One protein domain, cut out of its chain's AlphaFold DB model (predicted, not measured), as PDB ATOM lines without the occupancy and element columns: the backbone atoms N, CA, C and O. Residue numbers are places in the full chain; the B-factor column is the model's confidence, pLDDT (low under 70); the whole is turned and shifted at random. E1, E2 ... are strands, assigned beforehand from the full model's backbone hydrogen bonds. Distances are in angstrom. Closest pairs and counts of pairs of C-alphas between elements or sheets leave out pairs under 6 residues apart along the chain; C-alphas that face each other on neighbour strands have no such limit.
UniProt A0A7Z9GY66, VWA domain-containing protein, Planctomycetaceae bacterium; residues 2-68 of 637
ATOM      1  N   ASP A   2      18.527  43.541  -5.956       31.83
ATOM      2  CA  ASP A   2      17.350  43.013  -5.265       31.83
ATOM      3  C   ASP A   2      17.140  41.493  -5.410       31.83
ATOM      4  O   ASP A   2      16.092  40.985  -5.026       31.83
ATOM      5  N   ARG A   3      18.137  40.745  -5.916       38.09
ATOM      6  CA  ARG A   3      18.092  39.283  -6.165       38.09
ATOM      7  C   ARG A   3      16.876  38.770  -6.954       38.09
ATOM      8  O   ARG A   3      16.775  37.573  -7.204       38.09
ATOM      9  N   THR A   4      16.022  39.645  -7.468       43.12
ATOM     10  CA  THR A   4      15.394  39.465  -8.771       43.12
ATOM     11  C   THR A   4      16.547  39.393  -9.761       43.12
ATOM     12  O   THR A   4      17.031  40.404 -10.259       43.12
ATOM     13  N   ALA A   5      17.092  38.195  -9.977       41.44
ATOM     14  CA  ALA A   5      18.008  37.997 -11.082       41.44
ATOM     15  C   ALA A   5      17.288  38.507 -12.325       41.44
ATOM     16  O   ALA A   5      16.280  37.927 -12.737       41.44
ATOM     17  N   ALA A   6      17.759  39.639 -12.854       51.19
ATOM     18  CA  ALA A   6      17.386  40.077 -14.176       51.19
ATOM     19  C   ALA A   6      17.747  38.896 -15.074       51.19
ATOM     20  O   ALA A   6      18.926  38.568 -15.230       51.19
ATOM     21  N   ALA A   7      16.731  38.178 -15.547       50.81
ATOM     22  CA  ALA A   7      16.965  37.242 -16.616       50.81
ATOM     23  C   ALA A   7      17.347  38.074 -17.827       50.81
ATOM     24  O   ALA A   7      16.747  39.121 -18.093       50.81
ATOM     25  N   THR A   8      18.374  37.636 -18.538       53.34
ATOM     26  CA  THR A   8      18.674  38.253 -19.819       53.34
ATOM     27  C   THR A   8      17.454  38.101 -20.727       53.34
ATOM     28  O   THR A   8      16.862  37.031 -20.796       53.34
ATOM     29  N   LEU A   9      17.047  39.167 -21.417       45.81
ATOM     30  CA  LEU A   9      15.954  39.071 -22.398       45.81
ATOM     31  C   LEU A   9      16.349  38.189 -23.597       45.81
ATOM     32  O   LEU A   9      15.488  37.714 -24.331       45.81
ATOM     33  N   GLU A  10      17.654  37.968 -23.775       62.31
ATOM     34  CA  GLU A  10      18.261  37.238 -24.881       62.31
ATOM     35  C   GLU A  10      19.283  36.195 -24.388       62.31
ATOM     36  O   GLU A  10      19.329  35.826 -23.207       62.31
ATOM     37  N   GLU A  11      20.104  35.700 -25.313       69.56
ATOM     38  CA  GLU A  11      21.231  34.811 -25.054       69.56
ATOM     39  C   GLU A  11      22.318  35.515 -24.234       69.56
ATOM     40  O   GLU A  11      22.843  36.556 -24.625       69.56
ATOM     41  N   PHE A  12      22.682  34.927 -23.095       76.94
ATOM     42  CA  PHE A  12      23.882  35.296 -22.363       76.94
ATOM     43  C   PHE A  12      24.998  34.316 -22.702       76.94
ATOM     44  O   PHE A  12      24.859  33.109 -22.488       76.94
ATOM     45  N   ARG A  13      26.124  34.840 -23.184       83.00
ATOM     46  CA  ARG A  13      27.314  34.054 -23.496       83.00
ATOM     47  C   ARG A  13      28.527  34.605 -22.762       83.00
ATOM     48  O   ARG A  13      28.886  35.769 -22.919       83.00
ATOM     49  N   LEU A  14      29.206  33.738 -22.024       87.00
ATOM     50  CA  LEU A  14      30.504  33.997 -21.417       87.00
ATOM     51  C   LEU A  14      31.535  33.089 -22.088       87.00
ATOM     52  O   LEU A  14      31.410  31.871 -22.069       87.00
ATOM     53  N   THR A  15      32.556  33.682 -22.708       92.06
ATOM     54  CA  THR A  15      33.692  32.952 -23.288       92.06
ATOM     55  C   THR A  15      34.971  33.413 -22.611       92.06
ATOM     56  O   THR A  15      35.366  34.570 -22.739       92.06
ATOM     57  N   LEU A  16      35.636  32.497 -21.920       93.38
ATOM     58  CA  LEU A  16      36.899  32.727 -21.243       93.38
ATOM     59  C   LEU A  16      38.008  31.983 -21.987       93.38
ATOM     60  O   LEU A  16      37.966  30.765 -22.129       93.38
ATOM     61  N   LYS A  17      38.996  32.726 -22.486       93.94
ATOM     62  CA  LYS A  17      40.192  32.170 -23.132       93.94
ATOM     63  C   LYS A  17      41.322  32.166 -22.110       93.94
ATOM     64  O   LYS A  17      41.850  33.223 -21.777       93.94
ATOM     65  N   LEU A  18      41.663  30.990 -21.602       91.81
ATOM     66  CA  LEU A  18      42.744  30.789 -20.649       91.81
ATOM     67  C   LEU A  18      44.035  30.475 -21.408       91.81
ATOM     68  O   LEU A  18      44.069  29.538 -22.203       91.81
ATOM     69  N   LYS A  19      45.086  31.254 -21.145       92.50
ATOM     70  CA  LYS A  19      46.454  30.984 -21.598       92.50
ATOM     71  C   LYS A  19      47.367  30.959 -20.379       92.50
ATOM     72  O   LYS A  19      47.349  31.919 -19.610       92.50
ATOM     73  N   SER A  20      48.141  29.895 -20.196       88.94
ATOM     74  CA  SER A  20      49.066  29.765 -19.066       88.94
ATOM     75  C   SER A  20      50.464  29.356 -19.515       88.94
ATOM     76  O   SER A  20      50.630  28.566 -20.438       88.94
ATOM     77  N   GLN A  21      51.486  29.879 -18.835       85.00
ATOM     78  CA  GLN A  21      52.875  29.460 -19.052       85.00
ATOM     79  C   GLN A  21      53.132  28.040 -18.530       85.00
ATOM     80  O   GLN A  21      53.980  27.332 -19.059       85.00
ATOM     81  N   GLN A  22      52.394  27.614 -17.504       85.44
ATOM     82  CA  GLN A  22      52.445  26.249 -16.986       85.44
ATOM     83  C   GLN A  22      51.307  25.423 -17.595       85.44
ATOM     84  O   GLN A  22      50.224  25.980 -17.796       85.44
ATOM     85  N   PRO A  23      51.502  24.113 -17.839       83.50
ATOM     86  CA  PRO A  23      50.437  23.261 -18.347       83.50
ATOM     87  C   PRO A  23      49.191  23.324 -17.455       83.50
ATOM     88  O   PRO A  23      49.265  23.142 -16.233       83.50
ATOM     89  N   ILE A  24      48.047  23.614 -18.064       85.00
ATOM     90  CA  ILE A  24      46.745  23.715 -17.417       85.00
ATOM     91  C   ILE A  24      46.311  22.299 -17.021       85.00
ATOM     92  O   ILE A  24      45.983  21.474 -17.870       85.00
ATOM     93  N   GLY A  25      46.253  22.043 -15.716       82.38
ATOM     94  CA  GLY A  25      45.688  20.838 -15.110       82.38
ATOM     95  C   GLY A  25      44.161  20.848 -15.173       82.38
ATOM     96  O   GLY A  25      43.584  21.124 -16.212       82.38
ATOM     97  N   ASN A  26      43.465  20.576 -14.074       82.50
ATOM     98  CA  ASN A  26      41.997  20.531 -14.053       82.50
ATOM     99  C   ASN A  26      41.357  21.903 -14.310       82.50
ATOM    100  O   ASN A  26      41.870  22.905 -13.821       82.50
ATOM    101  N   LEU A  27      40.228  21.926 -15.030       85.44
ATOM    102  CA  LEU A  27      39.329  23.076 -15.209       85.44
ATOM    103  C   LEU A  27      37.936  22.674 -14.725       85.44
ATOM    104  O   LEU A  27      37.440  21.624 -15.129       85.44
ATOM    105  N   TYR A  28      37.325  23.472 -13.853       84.38
ATOM    106  CA  TYR A  28      36.088  23.094 -13.176       84.38
ATOM    107  C   TYR A  28      35.269  24.311 -12.743       84.38
ATOM    108  O   TYR A  28      35.786  25.201 -12.072       84.38
ATOM    109  N   SER A  29      33.980  24.339 -13.087       83.81
ATOM    110  CA  SER A  29      33.038  25.353 -12.599       83.81
ATOM    111  C   SER A  29      31.957  24.700 -11.738       83.81
ATOM    112  O   SER A  29      31.155  23.931 -12.271       83.81
ATOM    113  N   PRO A  30      31.901  24.999 -10.424       81.75
ATOM    114  CA  PRO A  30      30.835  24.521  -9.555       81.75
ATOM    115  C   PRO A  30      29.570  25.374  -9.632       81.75
ATOM    116  O   PRO A  30      28.588  25.021  -8.991       81.75
ATOM    117  N   THR A  31      29.554  26.505 -10.345       72.19
ATOM    118  CA  THR A  31      28.358  27.366 -10.390       72.19
ATOM    119  C   THR A  31      27.645  27.364 -11.733       72.19
ATOM    120  O   THR A  31      26.450  27.642 -11.752       72.19
ATOM    121  N   HIS A  32      28.335  27.048 -12.833       74.81
ATOM    122  CA  HIS A  32      27.767  27.102 -14.182       74.81
ATOM    123  C   HIS A  32      28.210  25.912 -15.030       74.81
ATOM    124  O   HIS A  32      29.348  25.450 -14.934       74.81
ATOM    125  N   GLN A  33      27.328  25.446 -15.915       73.56
ATOM    126  CA  GLN A  33      27.661  24.400 -16.873       73.56
ATOM    127  C   GLN A  33      28.468  24.974 -18.019       73.56
ATOM    128  O   GLN A  33      27.952  25.699 -18.861       73.56
ATOM    129  N   VAL A  34      29.750  24.631 -18.030       77.75
ATOM    130  CA  VAL A  34      30.697  25.124 -19.017       77.75
ATOM    131  C   VAL A  34      31.095  24.029 -19.997       77.75
ATOM    132  O   VAL A  34      31.324  22.884 -19.611       77.75
ATOM    133  N   THR A  35      31.236  24.408 -21.259       78.38
ATOM    134  CA  THR A  35      31.952  23.635 -22.270       78.38
ATOM    135  C   THR A  35      33.417  24.041 -22.219       78.38
ATOM    136  O   THR A  35      33.732  25.229 -22.281       78.38
ATOM    137  N   VAL A  36      34.319  23.071 -22.092       81.38
ATOM    138  CA  VAL A  36      35.764  23.313 -22.077       81.38
ATOM    139  C   VAL A  36      36.377  22.704 -23.330       81.38
ATOM    140  O   VAL A  36      36.356  21.489 -23.503       81.38
ATOM    141  N   THR A  37      36.960  23.547 -24.174       82.00
ATOM    142  CA  THR A  37      37.709  23.136 -25.364       82.00
ATOM    143  C   THR A  37      39.181  23.416 -25.128       82.00
ATOM    144  O   THR A  37      39.583  24.574 -25.013       82.00
ATOM    145  N   ARG A  38      39.999  22.368 -25.048       79.44
ATOM    146  CA  ARG A  38      41.458  22.500 -24.947       79.44
ATOM    147  C   ARG A  38      42.066  22.500 -26.337       79.44
ATOM    148  O   ARG A  38      41.717  21.648 -27.147       79.44
ATOM    149  N   GLN A  39      42.919  23.481 -26.604       82.00
ATOM    150  CA  GLN A  39      43.677  23.554 -27.853       82.00
ATOM    151  C   GLN A  39      45.016  22.829 -27.707       82.00
ATOM    152  O   GLN A  39      45.408  22.102 -28.610       82.00
ATOM    153  N   ASP A  40      45.669  23.014 -26.561       81.19
ATOM    154  CA  ASP A  40      46.933  22.394 -26.170       81.19
ATOM    155  C   ASP A  40      47.034  22.380 -24.626       81.19
ATOM    156  O   ASP A  40      46.115  22.841 -23.931       81.19
ATOM    157  N   ASP A  41      48.136  21.866 -24.073       82.81
ATOM    158  CA  ASP A  41      48.406  21.868 -22.630       82.81
ATOM    159  C   ASP A  41      48.423  23.278 -21.992       82.81
ATOM    160  O   ASP A  41      48.270  23.406 -20.779       82.81
ATOM    161  N   HIS A  42      48.537  24.361 -22.763       87.06
ATOM    162  CA  HIS A  42      48.689  25.743 -22.287       87.06
ATOM    163  C   HIS A  42      47.497  26.658 -22.595       87.06
ATOM    164  O   HIS A  42      47.415  27.767 -22.053       87.06
ATOM    165  N   GLN A  43      46.574  26.221 -23.451       90.25
ATOM    166  CA  GLN A  43      45.462  27.018 -23.955       90.25
ATOM    167  C   GLN A  43      44.137  26.262 -23.867       90.25
ATOM    168  O   GLN A  43      43.944  25.194 -24.451       90.25
ATOM    169  N   ALA A  44      43.170  26.875 -23.189       89.81
ATOM    170  CA  ALA A  44      41.814  26.358 -23.086       89.81
ATOM    171  C   ALA A  44      40.779  27.467 -23.279       89.81
ATOM    172  O   ALA A  44      40.963  28.606 -22.853       89.81
ATOM    173  N   VAL A  45      39.658  27.123 -23.900       90.69
ATOM    174  CA  VAL A  45      38.493  27.991 -24.051       90.69
ATOM    175  C   VAL A  45      37.363  27.407 -23.219       90.69
ATOM    176  O   VAL A  45      36.951  26.272 -23.432       90.69
ATOM    177  N   VAL A  46      36.865  28.184 -22.263       88.75
ATOM    178  CA  VAL A  46      35.728  27.837 -21.411       88.75
ATOM    179  C   VAL A  46      34.536  28.671 -21.853       88.75
ATOM    180  O   VAL A  46      34.620  29.898 -21.894       88.75
ATOM    181  N   GLN A  47      33.434  28.022 -22.205       86.06
ATOM    182  CA  GLN A  47      32.230  28.674 -22.709       86.06
ATOM    183  C   GLN A  47      31.028  28.326 -21.842       86.06
ATOM    184  O   GLN A  47      30.780  27.160 -21.557       86.06
ATOM    185  N   PHE A  48      30.273  29.342 -21.453       80.81
ATOM    186  CA  PHE A  48      28.935  29.223 -20.897       80.81
ATOM    187  C   PHE A  48      27.982  29.971 -21.825       80.81
ATOM    188  O   PHE A  48      28.252  31.112 -22.195       80.81
ATOM    189  N   GLU A  49      26.887  29.327 -22.204       76.62
ATOM    190  CA  GLU A  49      25.866  29.915 -23.063       76.62
ATOM    191  C   GLU A  49      24.491  29.503 -22.551       76.62
ATOM    192  O   GLU A  49      24.207  28.315 -22.394       76.62
ATOM    193  N   GLN A  50      23.643  30.487 -22.263       66.81
ATOM    194  CA  GLN A  50      22.277  30.249 -21.825       66.81
ATOM    195  C   GLN A  50      21.364  31.408 -22.232       66.81
ATOM    196  O   GLN A  50      21.614  32.568 -21.913       66.81
ATOM    197  N   TYR A  51      20.253  31.086 -22.889       58.19
ATOM    198  CA  TYR A  51      19.178  32.041 -23.141       58.19
ATOM    199  C   TYR A  51      18.350  32.270 -21.875       58.19
ATOM    200  O   TYR A  51      18.051  31.315 -21.154       58.19
ATOM    201  N   GLY A  52      17.957  33.517 -21.595       56.12
ATOM    202  CA  GLY A  52      17.119  33.795 -20.425       56.12
ATOM    203  C   GLY A  52      17.852  33.554 -19.108       56.12
ATOM    204  O   GLY A  52      17.239  33.112 -18.135       56.12
ATOM    205  N   SER A  53      19.178  33.729 -19.095       62.06
ATOM    206  CA  SER A  53      20.017  33.317 -17.975       62.06
ATOM    207  C   SER A  53      19.697  34.146 -16.741       62.06
ATOM    208  O   SER A  53      19.757  35.374 -16.781       62.06
ATOM    209  N   GLN A  54      19.396  33.474 -15.629       57.34
ATOM    210  CA  GLN A  54      19.304  34.128 -14.331       57.34
ATOM    211  C   GLN A  54      20.717  34.460 -13.858       57.34
ATOM    212  O   GLN A  54      21.506  33.564 -13.575       57.34
ATOM    213  N   LEU A  55      21.044  35.746 -13.761       67.00
ATOM    214  CA  LEU A  55      22.315  36.208 -13.198       67.00
ATOM    215  C   LEU A  55      22.217  36.275 -11.663       67.00
ATOM    216  O   LEU A  55      22.388  37.331 -11.055       67.00
ATOM    217  N   ASP A  56      21.842  35.154 -11.042       58.38
ATOM    218  CA  ASP A  56      21.524  35.044  -9.610       58.38
ATOM    219  C   ASP A  56      22.740  34.728  -8.724       58.38
ATOM    220  O   ASP A  56      22.640  34.771  -7.494       58.38
ATOM    221  N   ARG A  57      23.891  34.422  -9.336       66.50
ATOM    222  CA  ARG A  57      25.125  34.037  -8.646       66.50
ATOM    223  C   ARG A  57      26.375  34.315  -9.472       66.50
ATOM    224  O   ARG A  57      26.323  34.485 -10.686       66.50
ATOM    225  N   ASP A  58      27.515  34.259  -8.796       74.81
ATOM    226  CA  ASP A  58      28.817  34.473  -9.416       74.81
ATOM    227  C   ASP A  58      29.229  33.285 -10.301       74.81
ATOM    228  O   ASP A  58      29.059  32.109  -9.953       74.81
ATOM    229  N   PHE A  59      29.849  33.589 -11.440       80.44
ATOM    230  CA  PHE A  59      30.571  32.600 -12.230       80.44
ATOM    231  C   PHE A  59      31.902  32.274 -11.543       80.44
ATOM    232  O   PHE A  59      32.774  33.133 -11.430       80.44
ATOM    233  N   GLN A  60      32.064  31.034 -11.081       85.50
ATOM    234  CA  GLN A  60      33.280  30.565 -10.422       85.50
ATOM    235  C   GLN A  60      33.951  29.513 -11.295       85.50
ATOM    236  O   GLN A  60      33.336  28.509 -11.632       85.50
ATOM    237  N   LEU A  61      35.217  29.729 -11.643       88.12
ATOM    238  CA  LEU A  61      36.029  28.772 -12.385       88.12
ATOM    239  C   LEU A  61      37.299  28.482 -11.590       88.12
ATOM    240  O   LEU A  61      38.097  29.379 -11.326       88.12
ATOM    241  N   PHE A  62      37.484  27.221 -11.232       86.50
ATOM    242  CA  PHE A  62      38.697  26.700 -10.628       86.50
ATOM    243  C   PHE A  62      39.554  26.089 -11.725       86.50
ATOM    244  O   PHE A  62      39.073  25.287 -12.529       86.50
ATOM    245  N   TYR A  63      40.828  26.460 -11.746       87.25
ATOM    246  CA  TYR A  63      41.813  25.807 -12.589       87.25
ATOM    247  C   TYR A  63      43.081  25.504 -11.799       87.25
ATOM    248  O   TYR A  63      43.370  26.155 -10.795       87.25
ATOM    249  N   THR A  64      43.820  24.494 -12.237       84.19
ATOM    250  CA  THR A  64      45.112  24.130 -11.646       84.19
ATOM    251  C   THR A  64      46.194  24.072 -12.703       84.19
ATOM    252  O   THR A  64      45.907  24.069 -13.899       84.19
ATOM    253  N   HIS A  65      47.444  24.012 -12.255       83.56
ATOM    254  CA  HIS A  65      48.591  23.720 -13.099       83.56
ATOM    255  C   HIS A  65      49.090  22.319 -12.762       83.56
ATOM    256  O   HIS A  65      49.236  21.984 -11.587       83.56
ATOM    257  N   SER A  66      49.327  21.486 -13.770       75.44
ATOM    258  CA  SER A  66      49.862  20.143 -13.552       75.44
ATOM    259  C   SER A  66      50.710  19.711 -14.729       75.44
ATOM    260  O   SER A  66      50.228  19.660 -15.851       75.44
ATOM    261  N   GLY A  67      51.951  19.316 -14.439       71.06
ATOM    262  CA  GLY A  67      52.887  18.660 -15.356       71.06
ATOM    263  C   GLY A  67      52.765  17.123 -15.409       71.06
ATOM    264  O   GLY A  67      53.525  16.500 -16.141       71.06
ATOM    265  N   ARG A  68      51.784  16.523 -14.713       79.69
ATOM    266  CA  ARG A  68      51.502  15.074 -14.722       79.69
ATOM    267  C   ARG A  68      50.474  14.615 -15.760       79.69
ATOM    268  O   ARG A  68      49.458  15.283 -15.949       79.69
TER     269      ARG A  68
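AT A GLANCE: This is residues 2 to 68 of the 637 residues of the protein "VWA domain-containing protein" of Planctomycetaceae bacterium (UniProt A0A7Z9GY66). A long, narrow sheet of three strands, with E4 between E1 and E3, is partly face to face with a small two-stranded sheet, E2 and E5, over one of its faces towards one end. The two sheets meet loosely; E1 and E4 run on past E3 as a two-stranded ribbon towards the other end, where residues 2 to 10 lie. The printed part has 67 residues with five named strands, E1 to E5 in chain order, and no named helix; the class is all strand, though under half of the residues are in named strands. Both sheets, E1 - E4 - E3 and E2 - E5, are antiparallel. The whole is a loose rod of 43 by 19 by 15 A, with a radius of gyration of the C-alphas of 14.0 A.

IN THESE COORDINATES: E1 is residues 11 to 19, 25.7 A long, with C-alpha 11 at (21.231, 34.811, -25.054). E4 is residues 43 to 51, 26.8 A, and E3 residues 35 to 40, 15.5 A. E2 is residues 24 to 28, 11.5 A, and E5 residues 62 to 65, 10.6 A, with C-alpha 65 at (48.591, 23.720, -13.099).

HOW THE PARTS SIT: E4 is the inner strand, antiparallel to E1 at 171 degrees, with N 14 and O 48 2.8 A apart, within hydrogen-bond range. E3 and E4 form a hairpin at 162 degrees, with N 37 and O 45 at 2.8 A. E2 and E5 are antiparallel at 165 degrees, with N 28 and O 62 at 2.8 A. Between the sheets, the closest C-alphas of E2 and E4, Ile 24 and Gln 43, are 7.4 A apart. E1 and E5 are apart.

THE WHOLE: The C-alphas of Asp 2 and Arg 68, the two farthest apart, are 45.1 A from each other. The printed part has no cut and no long link. The model's pLDDT is under 70 at residues 2 to 11 and 50 to 57.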